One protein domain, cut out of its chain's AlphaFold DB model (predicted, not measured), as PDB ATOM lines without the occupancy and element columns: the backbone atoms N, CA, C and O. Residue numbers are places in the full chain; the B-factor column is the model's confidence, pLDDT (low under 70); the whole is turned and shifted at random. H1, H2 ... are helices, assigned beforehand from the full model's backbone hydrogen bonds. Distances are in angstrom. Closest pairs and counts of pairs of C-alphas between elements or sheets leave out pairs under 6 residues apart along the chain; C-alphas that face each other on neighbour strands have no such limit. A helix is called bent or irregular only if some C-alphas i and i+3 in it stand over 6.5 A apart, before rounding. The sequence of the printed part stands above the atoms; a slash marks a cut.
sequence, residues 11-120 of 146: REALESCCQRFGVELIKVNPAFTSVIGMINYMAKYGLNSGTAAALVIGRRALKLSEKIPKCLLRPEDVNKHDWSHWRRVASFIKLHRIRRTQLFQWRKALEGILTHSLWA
ATOM      1  N   ARG A  11     292.372 285.169 157.812       88.25
ATOM      2  CA  ARG A  11     293.733 285.644 158.104       88.25
ATOM      3  C   ARG A  11     293.796 287.163 158.157       88.25
ATOM      4  O   ARG A  11     294.403 287.695 159.079       88.25
ATOM      5  N   GLU A  12     293.150 287.839 157.215       92.06
ATOM      6  CA  GLU A  12     293.076 289.304 157.172       92.06
ATOM      7  C   GLU A  12     292.341 289.863 158.395       92.06
ATOM      8  O   GLU A  12     292.816 290.800 159.037       92.06
ATOM      9  N   ALA A  13     291.226 289.237 158.786       92.94
ATOM     10  CA  ALA A  13     290.496 289.606 159.995       92.94
ATOM     11  C   ALA A  13     291.350 289.425 161.263       92.94
ATOM     12  O   ALA A  13     291.339 290.291 162.139       92.94
ATOM     13  N   LEU A  14     292.121 288.333 161.350       93.12
ATOM     14  CA  LEU A  14     293.075 288.103 162.438       93.12
ATOM     15  C   LEU A  14     294.169 289.172 162.474       93.12
ATOM     16  O   LEU A  14     294.441 289.723 163.536       93.12
ATOM     17  N   GLU A  15     294.768 289.487 161.326       94.06
ATOM     18  CA  GLU A  15     295.805 290.517 161.201       94.06
ATOM     19  C   GLU A  15     295.285 291.888 161.647       94.06
ATOM     20  O   GLU A  15     295.922 292.547 162.471       94.06
ATOM     21  N   SER A  16     294.087 292.273 161.197       94.94
ATOM     22  CA  SER A  16     293.437 293.519 161.613       94.94
ATOM     23  C   SER A  16     293.147 293.548 163.117       94.94
ATOM     24  O   SER A  16     293.417 294.550 163.779       94.94
ATOM     25  N   CYS A  17     292.648 292.450 163.695       95.31
ATOM     26  CA  CYS A  17     292.408 292.374 165.138       95.31
ATOM     27  C   CYS A  17     293.711 292.515 165.931       95.31
ATOM     28  O   CYS A  17     293.783 293.341 166.837       95.31
ATOM     29  N   CYS A  18     294.753 291.762 165.575       95.25
ATOM     30  CA  CYS A  18     296.057 291.838 166.232       95.25
ATOM     31  C   CYS A  18     296.626 293.264 166.206       95.25
ATOM     32  O   CYS A  18     297.050 293.765 167.245       95.25
ATOM     33  N   GLN A  19     296.544 293.951 165.062       94.75
ATOM     34  CA  GLN A  19     296.966 295.349 164.938       94.75
ATOM     35  C   GLN A  19     296.167 296.285 165.853       94.75
ATOM     36  O   GLN A  19     296.754 297.110 166.547       94.75
ATOM     37  N   ARG A  20     294.837 296.137 165.900       96.56
ATOM     38  CA  ARG A  20     293.960 296.973 166.738       96.56
ATOM     39  C   ARG A  20     294.227 296.815 168.234       96.56
ATOM     40  O   ARG A  20     294.093 297.787 168.969       96.56
ATOM     41  N   PHE A  21     294.579 295.612 168.679       95.94
ATOM     42  CA  PHE A  21     294.862 295.314 170.086       95.94
ATOM     43  C   PHE A  21     296.350 295.430 170.454       95.94
ATOM     44  O   PHE A  21     296.704 295.169 171.601       95.94
ATOM     45  N   GLY A  22     297.226 295.799 169.512       95.00
ATOM     46  CA  GLY A  22     298.670 295.879 169.753       95.00
ATOM     47  C   GLY A  22     299.325 294.524 170.051       95.00
ATOM     48  O   GLY A  22     300.327 294.469 170.758       95.00
ATOM     49  N   VAL A  23     298.758 293.426 169.544       95.56
ATOM     50  CA  VAL A  23     299.270 292.060 169.733       95.56
ATOM     51  C   VAL A  23     300.133 291.664 168.538       95.56
ATOM     52  O   VAL A  23     299.700 291.762 167.390       95.56
ATOM     53  N   GLU A  24     301.340 291.164 168.794       93.44
ATOM     54  CA  GLU A  24     302.225 290.665 167.740       93.44
ATOM     55  C   GLU A  24     301.697 289.352 167.133       93.44
ATOM     56  O   GLU A  24     301.411 288.384 167.843       93.44
ATOM     57  N   LEU A  25     301.605 289.294 165.798       92.69
ATOM     58  CA  LEU A  25     301.229 288.086 165.063       92.69
ATOM     59  C   LEU A  25     302.452 287.426 164.416       92.69
ATOM     60  O   LEU A  25     302.948 287.875 163.381       92.69
ATOM     61  N   ILE A  26     302.874 286.287 164.963       93.25
ATOM     62  CA  ILE A  26     303.991 285.500 164.427       93.25
ATOM     63  C   ILE A  26     303.468 284.438 163.453       93.25
ATOM     64  O   ILE A  26     302.747 283.509 163.825       93.25
ATOM     65  N   LYS A  27     303.865 284.541 162.180       91.75
ATOM     66  CA  LYS A  27     303.515 283.565 161.137       91.75
ATOM     67  C   LYS A  27     304.526 282.416 161.137       91.75
ATOM     68  O   LYS A  27     305.697 282.613 160.836       91.75
ATOM     69  N   VAL A  28     304.059 281.198 161.416       92.94
ATOM     70  CA  VAL A  28     304.889 279.980 161.398       92.94
ATOM     71  C   VAL A  28     304.428 278.997 160.329       92.94
ATOM     72  O   VAL A  28     303.246 278.930 159.993       92.94
ATOM     73  N   ASN A  29     305.356 278.192 159.804       89.75
ATOM     74  CA  ASN A  29     305.024 277.121 158.867       89.75
ATOM     75  C   ASN A  29     304.136 276.065 159.569       89.75
ATOM     76  O   ASN A  29     304.588 275.480 160.558       89.75
ATOM     77  N   PRO A  30     302.916 275.765 159.081       89.56
ATOM     78  CA  PRO A  30     302.013 274.799 159.711       89.56
ATOM     79  C   PRO A  30     302.285 273.333 159.321       89.56
ATOM     80  O   PRO A  30     301.561 272.436 159.763       89.56
ATOM     81  N   ALA A  31     303.311 273.051 158.508       90.62
ATOM     82  CA  ALA A  31     303.570 271.717 157.966       90.62
ATOM     83  C   ALA A  31     303.678 270.636 159.056       90.62
ATOM     84  O   ALA A  31     304.455 270.770 160.003       90.62
ATOM     85  N   PHE A  32     302.913 269.552 158.897       90.81
ATOM     86  CA  PHE A  32     302.905 268.362 159.766       90.81
ATOM     87  C   PHE A  32     302.555 268.599 161.247       90.81
ATOM     88  O   PHE A  32     302.681 267.678 162.046       90.81
ATOM     89  N   THR A  33     302.079 269.789 161.627       93.50
ATOM     90  CA  THR A  33     301.763 270.159 163.025       93.50
ATOM     91  C   THR A  33     300.830 269.169 163.722       93.50
ATOM     92  O   THR A  33     301.066 268.807 164.871       93.50
ATOM     93  N   SER A  34     299.815 268.666 163.016       92.12
ATOM     94  CA  SER A  34     298.889 267.657 163.539       92.12
ATOM     95  C   SER A  34     299.560 266.309 163.805       92.12
ATOM     96  O   SER A  34     299.366 265.731 164.867       92.12
ATOM     97  N   VAL A  35     300.367 265.812 162.867       92.31
ATOM     98  CA  VAL A  35     301.075 264.525 162.990       92.31
ATOM     99  C   VAL A  35     302.109 264.587 164.112       92.31
ATOM    100  O   VAL A  35     302.141 263.706 164.967       92.31
ATOM    101  N   ILE A  36     302.894 265.665 164.148       92.75
ATOM    102  CA  ILE A  36     303.902 265.907 165.183       92.75
ATOM    103  C   ILE A  36     303.240 265.998 166.556       92.75
ATOM    104  O   ILE A  36     303.669 265.326 167.488       92.75
ATOM    105  N   GLY A  37     302.160 266.777 166.673       93.75
ATOM    106  CA  GLY A  37     301.420 266.929 167.923       93.75
ATOM    107  C   GLY A  37     300.888 265.594 168.441       93.75
ATOM    108  O   GLY A  37     301.071 265.262 169.612       93.75
ATOM    109  N   MET A  38     300.291 264.793 167.554       92.56
ATOM    110  CA  MET A  38     299.758 263.477 167.909       92.56
ATOM    111  C   MET A  38     300.842 262.511 168.408       92.56
ATOM    112  O   MET A  38     300.619 261.808 169.390       92.56
ATOM    113  N   ILE A  39     302.017 262.501 167.781       91.19
ATOM    114  CA  ILE A  39     303.098 261.561 168.114       91.19
ATOM    115  C   ILE A  39     303.906 262.020 169.336       91.19
ATOM    116  O   ILE A  39     304.149 261.230 170.249       91.19
ATOM    117  N   ASN A  40     304.306 263.292 169.391       90.62
ATOM    118  CA  ASN A  40     305.210 263.789 170.432       90.62
ATOM    119  C   ASN A  40     304.483 264.194 171.723       90.62
ATOM    120  O   ASN A  40     305.052 264.070 172.809       90.62
ATOM    121  N   TYR A  41     303.243 264.691 171.625       92.94
ATOM    122  CA  TYR A  41     302.620 265.445 172.719       92.94
ATOM    123  C   TYR A  41     301.292 264.897 173.215       92.94
ATOM    124  O   TYR A  41     300.996 265.026 174.398       92.94
ATOM    125  N   MET A  42     300.512 264.250 172.354       91.88
ATOM    126  CA  MET A  42     299.165 263.798 172.705       91.88
ATOM    127  C   MET A  42     299.172 262.779 173.848       91.88
ATOM    128  O   MET A  42     298.527 263.002 174.864       91.88
ATOM    129  N   ALA A  43     299.972 261.715 173.727       89.12
ATOM    130  CA  ALA A  43     300.110 260.708 174.782       89.12
ATOM    131  C   ALA A  43     300.907 261.222 175.994       89.12
ATOM    132  O   ALA A  43     300.615 260.852 177.125       89.12
ATOM    133  N   LYS A  44     301.903 262.092 175.766       90.00
ATOM    134  CA  LYS A  44     302.791 262.612 176.819       90.00
ATOM    135  C   LYS A  44     302.071 263.552 177.788       90.00
ATOM    136  O   LYS A  44     302.348 263.522 178.980       90.00
ATOM    137  N   TYR A  45     301.187 264.396 177.263       91.75
ATOM    138  CA  TYR A  45     300.493 265.437 178.023       91.75
ATOM    139  C   TYR A  45     298.976 265.203 178.118       91.75
ATOM    140  O   TYR A  45     298.264 266.067 178.615       91.75
ATOM    141  N   GLY A  46     298.461 264.073 177.618       91.19
ATOM    142  CA  GLY A  46     297.024 263.773 177.627       91.19
ATOM    143  C   GLY A  46     296.178 264.756 176.806       91.19
ATOM    144  O   GLY A  46     295.011 264.979 177.113       91.19
ATOM    145  N   LEU A  47     296.763 265.389 175.787       92.25
ATOM    146  CA  LEU A  47     296.101 266.432 175.002       92.25
ATOM    147  C   LEU A  47     295.183 265.831 173.937       92.25
ATOM    148  O   LEU A  47     295.389 264.713 173.477       92.25
ATOM    149  N   ASN A  48     294.204 266.606 173.464       92.44
ATOM    150  CA  ASN A  48     293.498 266.265 172.230       92.44
ATOM    151  C   ASN A  48     294.365 266.595 170.995       92.44
ATOM    152  O   ASN A  48     295.323 267.369 171.068       92.44
ATOM    153  N   SER A  49     294.003 266.047 169.831       91.19
ATOM    154  CA  SER A  49     294.789 266.229 168.599       91.19
ATOM    155  C   SER A  49     294.931 267.690 168.135       91.19
ATOM    156  O   SER A  49     295.951 268.042 167.544       91.19
ATOM    157  N   GLY A  50     293.935 268.542 168.399       93.56
ATOM    158  CA  GLY A  50     293.952 269.961 168.038       93.56
ATOM    159  C   GLY A  50     294.856 270.773 168.962       93.56
ATOM    160  O   GLY A  50     295.740 271.481 168.487       93.56
ATOM    161  N   THR A  51     294.706 270.607 170.275       95.31
ATOM    162  CA  THR A  51     295.549 271.253 171.291       95.31
ATOM    163  C   THR A  51     297.004 270.815 171.161       95.31
ATOM    164  O   THR A  51     297.904 271.644 171.254       95.31
ATOM    165  N   ALA A  52     297.255 269.542 170.849       95.12
ATOM    166  CA  ALA A  52     298.601 269.066 170.562       95.12
ATOM    167  C   ALA A  52     299.204 269.738 169.311       95.12
ATOM    168  O   ALA A  52     300.384 270.077 169.309       95.12
ATOM    169  N   ALA A  53     298.412 269.980 168.259       94.75
ATOM    170  CA  ALA A  53     298.868 270.716 167.076       94.75
ATOM    171  C   ALA A  53     299.127 272.204 167.381       94.75
ATOM    172  O   ALA A  53     300.124 272.759 166.921       94.75
ATOM    173  N   ALA A  54     298.269 272.832 168.190       94.88
ATOM    174  CA  ALA A  54     298.451 274.207 168.651       94.88
ATOM    175  C   ALA A  54     299.731 274.360 169.486       94.88
ATOM    176  O   ALA A  54     300.486 275.310 169.285       94.88
ATOM    177  N   LEU A  55     300.038 273.380 170.345       94.88
ATOM    178  CA  LEU A  55     301.292 273.341 171.099       94.88
ATOM    179  C   LEU A  55     302.509 273.332 170.164       94.88
ATOM    180  O   LEU A  55     303.460 274.075 170.392       94.88
ATOM    181  N   VAL A  56     302.473 272.548 169.082       95.19
ATOM    182  CA  VAL A  56     303.551 272.533 168.075       95.19
ATOM    183  C   VAL A  56     303.703 273.896 167.393       95.19
ATOM    184  O   VAL A  56     304.824 274.354 167.187       95.19
ATOM    185  N   ILE A  57     302.594 274.559 167.049       94.38
ATOM    186  CA  ILE A  57     302.605 275.904 166.448       94.38
ATOM    187  C   ILE A  57     303.260 276.910 167.404       94.38
ATOM    188  O   ILE A  57     304.167 277.632 166.991       94.38
ATOM    189  N   GLY A  58     302.876 276.902 168.684       94.19
ATOM    190  CA  GLY A  58     303.481 277.763 169.705       94.19
ATOM    191  C   GLY A  58     304.975 277.490 169.896       94.19
ATOM    192  O   GLY A  58     305.785 278.411 169.894       94.19
ATOM    193  N   ARG A  59     305.381 276.218 169.959       94.06
ATOM    194  CA  ARG A  59     306.799 275.838 170.081       94.06
ATOM    195  C   ARG A  59     307.637 276.284 168.882       94.06
ATOM    196  O   ARG A  59     308.766 276.734 169.065       94.06
ATOM    197  N   ARG A  60     307.077 276.227 167.672       93.50
ATOM    198  CA  ARG A  60     307.725 276.760 166.463       93.50
ATOM    199  C   ARG A  60     307.867 278.275 166.498       93.50
ATOM    200  O   ARG A  60     308.898 278.774 166.060       93.50
ATOM    201  N   ALA A  61     306.877 278.993 167.032       93.62
ATOM    202  CA  ALA A  61     306.982 280.441 167.223       93.62
ATOM    203  C   ALA A  61     308.136 280.790 168.180       93.62
ATOM    204  O   ALA A  61     308.863 281.750 167.946       93.62
ATOM    205  N   LEU A  62     308.388 279.931 169.173       92.75
ATOM    206  CA  LEU A  62     309.533 280.014 170.088       92.75
ATOM    207  C   LEU A  62     310.852 279.448 169.513       92.75
ATOM    208  O   LEU A  62     311.811 279.264 170.258       92.75
ATOM    209  N   LYS A  63     310.922 279.151 168.206       89.62
ATOM    210  CA  LYS A  63     312.101 278.592 167.506       89.62
ATOM    211  C   LYS A  63     312.594 277.237 168.043       89.62
ATOM    212  O   LYS A  63     313.746 276.864 167.831       89.62
ATOM    213  N   LEU A  64     311.725 276.459 168.692       87.69
ATOM    214  CA  LEU A  64     312.044 275.099 169.131       87.69
ATOM    215  C   LEU A  64     311.800 274.102 167.988       87.69
ATOM    216  O   LEU A  64     310.725 274.089 167.384       87.69
ATOM    217  N   SER A  65     312.791 273.249 167.704       78.06
ATOM    218  CA  SER A  65     312.660 272.199 166.684       78.06
ATOM    219  C   SER A  65     312.003 270.935 167.244       78.06
ATOM    220  O   SER A  65     312.260 270.511 168.373       78.06
ATOM    221  N   GLU A  66     311.165 270.314 166.419       83.31
ATOM    222  CA  GLU A  66     310.426 269.092 166.722       83.31
ATOM    223  C   GLU A  66     311.113 267.890 166.080       83.31
ATOM    224  O   GLU A  66     310.891 267.574 164.905       83.31
ATOM    225  N   LYS A  67     311.945 267.213 166.871       82.81
ATOM    226  CA  LYS A  67     312.643 266.004 166.433       82.81
ATOM    227  C   LYS A  67     311.689 264.816 166.373       82.81
ATOM    228  O   LYS A  67     310.773 264.688 167.190       82.81
ATOM    229  N   ILE A  68     311.930 263.935 165.408       84.19
ATOM    230  CA  ILE A  68     311.210 262.669 165.306       84.19
ATOM    231  C   ILE A  68     311.734 261.678 166.371       84.19
ATOM    232  O   ILE A  68     312.940 261.648 166.641       84.19
ATOM    233  N   PRO A  69     310.866 260.875 167.013       83.81
ATOM    234  CA  PRO A  69     311.304 259.844 167.950       83.81
ATOM    235  C   PRO A  69     312.300 258.863 167.315       83.81
ATOM    236  O   PRO A  69     312.050 258.369 166.218       83.81
ATOM    237  N   LYS A  70     313.382 258.518 168.033       79.38
ATOM    238  CA  LYS A  70     314.458 257.622 167.548       79.38
ATOM    239  C   LYS A  70     313.949 256.303 166.968       79.38
ATOM    240  O   LYS A  70     314.391 255.908 165.905       79.38
ATOM    241  N   CYS A  71     312.966 255.681 167.613       77.31
ATOM    242  CA  CYS A  71     312.364 254.433 167.132       77.31
ATOM    243  C   CYS A  71     311.673 254.537 165.762       77.31
ATOM    244  O   CYS A  71     311.454 253.520 165.126       77.31
ATOM    245  N   LEU A  72     311.322 255.740 165.300       78.38
ATOM    246  CA  LEU A  72     310.787 255.945 163.956       78.38
ATOM    247  C   LEU A  72     311.883 256.265 162.937       78.38
ATOM    248  O   LEU A  72     311.595 256.222 161.744       78.38
ATOM    249  N   LEU A  73     313.102 256.615 163.354       78.38
ATOM    250  CA  LEU A  73     314.214 256.824 162.429       78.38
ATOM    251  C   LEU A  73     314.707 255.483 161.894       78.38
ATOM    252  O   LEU A  73     314.749 254.492 162.615       78.38
ATOM    253  N   ARG A  74     315.090 255.470 160.618       71.75
ATOM    254  CA  ARG A  74     315.843 254.360 160.041       71.75
ATOM    255  C   ARG A  74     317.346 254.653 160.085       71.75
ATOM    256  O   ARG A  74     317.708 255.831 160.016       71.75
ATOM    257  N   PRO A  75     318.208 253.624 160.149       66.50
ATOM    258  CA  PRO A  75     319.659 253.804 160.113       66.50
ATOM    259  C   PRO A  75     320.129 254.582 158.876       66.50
ATOM    260  O   PRO A  75     321.017 255.422 158.973       66.50
ATOM    261  N   GLU A  76     319.467 254.399 157.727       67.12
ATOM    262  CA  GLU A  76     319.816 255.057 156.456       67.12
ATOM    263  C   GLU A  76     319.415 256.543 156.402       67.12
ATOM    264  O   GLU A  76     319.739 257.261 155.453       67.12
ATOM    265  N   ASP A  77     318.668 257.023 157.398       67.44
ATOM    266  CA  ASP A  77     318.053 258.348 157.398       67.44
ATOM    267  C   ASP A  77     318.854 259.397 158.206       67.44
ATOM    268  O   ASP A  77     318.376 260.525 158.360       67.44
ATOM    269  N   VAL A  78     320.069 259.063 158.674       64.88
ATOM    270  CA  VAL A  78     320.930 259.922 159.525       64.88
ATOM    271  C   VAL A  78     321.287 261.282 158.916       64.88
ATOM    272  O   VAL A  78     321.447 262.246 159.658       64.88
ATOM    273  N   ASN A  79     321.339 261.393 157.584       65.56
ATOM    274  CA  ASN A  79     321.693 262.636 156.877       65.56
ATOM    275  C   ASN A  79     320.491 263.378 156.263       65.56
ATOM    276  O   ASN A  79     320.670 264.336 155.509       65.56
ATOM    277  N   LYS A  80     319.253 262.948 156.537       75.50
ATOM    278  CA  LYS A  80     318.053 263.600 155.985       75.50
ATOM    279  C   LYS A  80     317.504 264.647 156.950       75.50
ATOM    280  O   LYS A  80     317.543 264.479 158.160       75.50
ATOM    281  N   HIS A  81     316.942 265.720 156.394       79.44
ATOM    282  CA  HIS A  81     316.277 266.767 157.171       79.44
ATOM    283  C   HIS A  81     315.007 266.245 157.868       79.44
ATOM    284  O   HIS A  81     314.237 265.499 157.255       79.44
ATOM    285  N   ASP A  82     314.730 266.725 159.086       81.50
ATOM    286  CA  ASP A  82     313.608 266.302 159.947       81.50
ATOM    287  C   ASP A  82     312.253 266.255 159.211       81.50
ATOM    288  O   ASP A  82     311.424 265.363 159.408       81.50
ATOM    289  N   TRP A  83     312.003 267.212 158.310       84.50
ATOM    290  CA  TRP A  83     310.737 267.281 157.565       84.50
ATOM    291  C   TRP A  83     310.531 266.111 156.601       84.50
ATOM    292  O   TRP A  83     309.386 265.737 156.338       84.50
ATOM    293  N   SER A  84     311.607 265.526 156.079       85.06
ATOM    294  CA  SER A  84     311.530 264.352 155.207       85.06
ATOM    295  C   SER A  84     311.061 263.129 155.992       85.06
ATOM    296  O   SER A  84     310.218 262.369 155.506       85.06
ATOM    297  N   HIS A  85     311.521 262.977 157.238       86.69
ATOM    298  CA  HIS A  85     311.062 261.897 158.111       86.69
ATOM    299  C   HIS A  85     309.584 262.073 158.469       86.69
ATOM    300  O   HIS A  85     308.803 261.129 158.338       86.69
ATOM    301  N   TRP A  86     309.170 263.294 158.824       89.56
ATOM    302  CA  TRP A  86     307.764 263.600 159.111       89.56
ATOM    303  C   TRP A  86     306.851 263.397 157.902       89.56
ATOM    304  O   TRP A  86     305.741 262.883 158.054       89.56
ATOM    305  N   ARG A  87     307.322 263.725 156.692       90.12
ATOM    306  CA  ARG A  87     306.585 263.462 155.450       90.12
ATOM    307  C   ARG A  87     306.317 261.971 155.270       90.12
ATOM    308  O   ARG A  87     305.188 261.606 154.962       90.12
ATOM    309  N   ARG A  88     307.313 261.111 155.502       87.81
ATOM    310  CA  ARG A  88     307.141 259.653 155.416       87.81
ATOM    311  C   ARG A  88     306.072 259.153 156.386       87.81
ATOM    312  O   ARG A  88     305.180 258.413 155.977       87.81
ATOM    313  N   VAL A  89     306.140 259.581 157.645       88.62
ATOM    314  CA  VAL A  89     305.161 259.181 158.666       88.62
ATOM    315  C   VAL A  89     303.758 259.670 158.302       88.62
ATOM    316  O   VAL A  89     302.800 258.903 158.373       88.62
ATOM    317  N   ALA A  90     303.627 260.915 157.842       90.56
ATOM    318  CA  ALA A  90     302.349 261.459 157.395       90.56
ATOM    319  C   ALA A  90     301.769 260.676 156.202       90.56
ATOM    320  O   ALA A  90     300.572 260.387 156.182       90.56
ATOM    321  N   SER A  91     302.612 260.293 155.238       89.69
ATOM    322  CA  SER A  91     302.209 259.456 154.103       89.69
ATOM    323  C   SER A  91     301.731 258.075 154.549       89.69
ATOM    324  O   SER A  91     300.699 257.619 154.068       89.69
ATOM    325  N   PHE A  92     302.417 257.444 155.505       88.38
ATOM    326  CA  PHE A  92     302.003 256.153 156.063       88.38
ATOM    327  C   PHE A  92     300.641 256.243 156.765       88.38
ATOM    328  O   PHE A  92     299.740 255.459 156.479       88.38
ATOM    329  N   ILE A  93     300.447 257.251 157.623       88.88
ATOM    330  CA  ILE A  93     299.169 257.490 158.314       88.88
ATOM    331  C   ILE A  93     298.028 257.672 157.305       88.88
ATOM    332  O   ILE A  93     296.940 257.126 157.492       88.88
ATOM    333  N   LYS A  94     298.282 258.427 156.228       88.25
ATOM    334  CA  LYS A  94     297.303 258.662 155.162       88.25
ATOM    335  C   LYS A  94     296.978 257.376 154.398       88.25
ATOM    336  O   LYS A  94     295.804 257.119 154.149       88.25
ATOM    337  N   LEU A  95     297.994 256.585 154.053       88.88
ATOM    338  CA  LEU A  95     297.845 255.327 153.320       88.88
ATOM    339  C   LEU A  95     297.016 254.309 154.110       88.88
ATOM    340  O   LEU A  95     296.053 253.761 153.587       88.88
ATOM    341  N   HIS A  96     297.336 254.121 155.392       84.75
ATOM    342  CA  HIS A  96     296.649 253.166 156.265       84.75
ATOM    343  C   HIS A  96     295.355 253.714 156.889       84.75
ATOM    344  O   HIS A  96     294.728 253.035 157.698       84.75
ATOM    345  N   ARG A  97     294.945 254.941 156.529       87.06
ATOM    346  CA  ARG A  97     293.734 255.625 157.023       87.06
ATOM    347  C   ARG A  97     293.582 255.553 158.551       87.06
ATOM    348  O   ARG A  97     292.479 255.367 159.068       87.06
ATOM    349  N   ILE A  98     294.693 255.713 159.267       87.19
ATOM    350  CA  ILE A  98     294.729 255.579 160.728       87.19
ATOM    351  C   ILE A  98     293.896 256.699 161.351       87.19
ATOM    352  O   ILE A  98     294.074 257.882 161.040       87.19
ATOM    353  N   ARG A  99     292.976 256.341 162.253       85.81
ATOM    354  CA  ARG A  99     292.141 257.332 162.937       85.81
ATOM    355  C   ARG A  99     292.985 258.115 163.932       85.81
ATOM    356  O   ARG A  99     293.840 257.559 164.618       85.81
ATOM    357  N   ARG A 100     292.673 259.401 164.106       82.88
ATOM    358  CA  ARG A 100     293.383 260.257 165.072       82.88
ATOM    359  C   ARG A 100     293.326 259.723 166.505       82.88
ATOM    360  O   ARG A 100     294.295 259.869 167.236       82.88
ATOM    361  N   THR A 101     292.238 259.052 166.881       82.69
ATOM    362  CA  THR A 101     292.087 258.415 168.198       82.69
ATOM    363  C   THR A 101     293.077 257.270 168.421       82.69
ATOM    364  O   THR A 101     293.592 257.113 169.522       82.69
ATOM    365  N   GLN A 102     293.412 256.508 167.375       84.31
ATOM    366  CA  GLN A 102     294.364 255.392 167.455       84.31
ATOM    367  C   GLN A 102     295.804 255.879 167.654       84.31
ATOM    368  O   GLN A 102     296.615 255.187 168.266       84.31
ATOM    369  N   LEU A 103     296.113 257.100 167.208       84.00
ATOM    370  CA  LEU A 103     297.424 257.718 167.405       84.00
ATOM    371  C   LEU A 103     297.698 258.093 168.869       84.00
ATOM    372  O   LEU A 103     298.816 258.475 169.192       84.00
ATOM    373  N   PHE A 104     296.730 257.938 169.780       84.88
ATOM    374  CA  PHE A 104     297.011 258.028 171.215       84.88
ATOM    375  C   PHE A 104     297.976 256.922 171.659       84.88
ATOM    376  O   PHE A 104     298.892 257.168 172.436       84.88
ATOM    377  N   GLN A 105     297.851 255.729 171.072       84.00
ATOM    378  CA  GLN A 105     298.827 254.644 171.189       84.00
ATOM    379  C   GLN A 105     299.642 254.541 169.893       84.00
ATOM    380  O   GLN A 105     299.713 253.479 169.276       84.00
ATOM    381  N   TRP A 106     300.252 255.651 169.457       82.75
ATOM    382  CA  TRP A 106     300.918 255.723 168.149       82.75
ATOM    383  C   TRP A 106     301.982 254.643 167.933       82.75
ATOM    384  O   TRP A 106     302.177 254.235 166.796       82.75
ATOM    385  N   ARG A 107     302.644 254.151 168.992       81.19
ATOM    386  CA  ARG A 107     303.615 253.050 168.880       81.19
ATOM    387  C   ARG A 107     302.977 251.800 168.283       81.19
ATOM    388  O   ARG A 107     303.516 251.277 167.322       81.19
ATOM    389  N   LYS A 108     301.805 251.403 168.789       81.94
ATOM    390  CA  LYS A 108     301.040 250.270 168.253       81.94
ATOM    391  C   LYS A 108     300.499 250.569 166.860       81.94
ATOM    392  O   LYS A 108     300.604 249.766 165.944       81.94
ATOM    393  N   ALA A 109     299.960 251.774 166.673       80.19
ATOM    394  CA  ALA A 109     299.388 252.181 165.389       80.19
ATOM    395  C   ALA A 109     300.428 252.254 164.254       80.19
ATOM    396  O   ALA A 109     300.074 252.106 163.086       80.19
ATOM    397  N   LEU A 110     301.698 252.501 164.586       80.69
ATOM    398  CA  LEU A 110     302.808 252.598 163.640       80.69
ATOM    399  C   LEU A 110     303.721 251.367 163.671       80.69
ATOM    400  O   LEU A 110     304.832 251.434 163.144       80.69
ATOM    401  N   GLU A 111     303.259 250.237 164.214       75.25
ATOM    402  CA  GLU A 111     304.032 248.991 164.239       75.25
ATOM    403  C   GLU A 111     304.520 248.579 162.850       75.25
ATOM    404  O   GLU A 111     305.655 248.152 162.734       75.25
ATOM    405  N   GLY A 112     303.747 248.806 161.782       69.69
ATOM    406  CA  GLY A 112     304.188 248.515 160.409       69.69
ATOM    407  C   GLY A 112     305.398 249.333 159.926       69.69
ATOM    408  O   GLY A 112     306.130 248.886 159.049       69.69
ATOM    409  N   ILE A 113     305.640 250.521 160.497       71.00
ATOM    410  CA  ILE A 113     306.879 251.282 160.255       71.00
ATOM    411  C   ILE A 113     308.012 250.720 161.119       71.00
ATOM    412  O   ILE A 113     309.147 250.637 160.654       71.00
ATOM    413  N   LEU A 114     307.694 250.361 162.367       64.19
ATOM    414  CA  LEU A 114     308.651 249.900 163.370       64.19
ATOM    415  C   LEU A 114     309.180 248.496 163.072       64.19
ATOM    416  O   LEU A 114     310.363 248.248 163.268       64.19
ATOM    417  N   THR A 115     308.350 247.577 162.575       59.59
ATOM    418  CA  THR A 115     308.759 246.202 162.265       59.59
ATOM    419  C   THR A 115     309.854 246.196 161.210       59.59
ATOM    420  O   THR A 115     310.886 245.574 161.424       59.59
ATOM    421  N   HIS A 116     309.723 246.978 160.138       51.59
ATOM    422  CA  HIS A 116     310.753 247.051 159.096       51.59
ATOM    423  C   HIS A 116     312.124 247.553 159.599       51.59
ATOM    424  O   HIS A 116     313.139 247.190 159.013       51.59
ATOM    425  N   SER A 117     312.166 248.368 160.664       51.47
ATOM    426  CA  SER A 117     313.410 248.799 161.330       51.47
ATOM    427  C   SER A 117     313.887 247.835 162.422       51.47
ATOM    428  O   SER A 117     315.088 247.686 162.607       51.47
ATOM    429  N   LEU A 118     312.977 247.137 163.109       48.06
ATOM    430  CA  LEU A 118     313.309 246.161 164.157       48.06
ATOM    431  C   LEU A 118     313.946 244.885 163.581       48.06
ATOM    432  O   LEU A 118     314.888 244.360 164.166       48.06
ATOM    433  N   TRP A 119     313.495 244.416 162.409       39.88
ATOM    434  CA  TRP A 119     314.151 243.306 161.699       39.88
ATOM    435  C   TRP A 119     315.567 243.680 161.223       39.88
ATOM    436  O   TRP A 119     316.459 242.837 161.252       39.88
ATOM    437  N   ALA A 120     315.802 244.945 160.853       44.75
ATOM    438  CA  ALA A 120     317.124 245.433 160.455       44.75
ATOM    439  C   ALA A 120     318.121 245.452 161.632       44.75
ATOM    440  O   ALA A 120     319.264 245.030 161.472       44.75
TER     441      ALA A 120
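Overview. This is residues 11 to 120 of the 146 residues of an uncharacterized protein of Okeania sp. SIO3C4 (UniProt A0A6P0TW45). A small, loose group of helices has H2 in its middle, with H3 and H5 on opposite sides of H2 and H4 across the first part of H2. H1 lies far out at one end of the long axis, joined to the group by the long link of residues 21 to 32, and H6 runs out toward the other end. The printed part has 110 residues, with six named helices in the order H1 to H6 along the chain and no named strand; the class is all helix. The whole is loose, with a radius of gyration of the C-alphas of 16.3 A, and elongated, spanning 57 by 31 by 24 A.

Arrangement. H1, residues 11 to 20, touches no helix. H2, residues 33 to 45, is the hub, touching three helices. H3, residues 49 to 61, touches H2 about perpendicular at 74 degrees; their closest C-alphas, of Gly 37 and Ala 52, are 4.4 A apart. H4, residues 82 to 95, touches residues 35 to 36 of H2 with its residues 86 to 90 alone, about perpendicular at 90 degrees; the closest C-alphas, of Val 35 and Ala 90, are 6.5 A apart. H5, residues 102 to 109, touches residues 38 to 43 of H2, about perpendicular at 86 degrees; the closest C-alphas, of Ala 43 and Phe 104, are 5.4 A apart. H6, residues 111 to 120, and H5 meet only through their link. H4 and H6 are apart, but only just, at 8.1 A. Every O i to N i+4 pair is within hydrogen-bond range in H1, H3 and H4; the counts are 6 of 9 in H2, 3 of 6 in H6 and 1 of 4 in H5, where 4 of 5 O i to N i+3 pairs are within range.

Along the chain. H1 begins at C-alpha 11, (293.733, 285.644, 158.104), and is 14.2 A long. H2 measures 15.8 A and is irregular, with C-alphas 40 and 43 7.4 A apart. H3 is 18.8 A long. H4, the longest helix by residues, is 20.3 A long and begins at C-alpha 82, (313.608, 266.302, 159.947). H5 measures 6.3 A and is irregular, with C-alphas 104 and 107 8.6 A apart. H6 is 14.1 A long and ends at C-alpha 120, (317.124, 245.433, 160.455).

Size, cuts and confidence. The two C-alphas farthest apart, of Arg 20 and Trp 119, are 57.6 A apart. The printed part has no cut. The links H1 to H2 and H3 to H4 are long, of 12 and 20 residues. Mean pLDDT of the printed part is 85.1; residues 75 to 79, 112 and 114 to 120 are under 70.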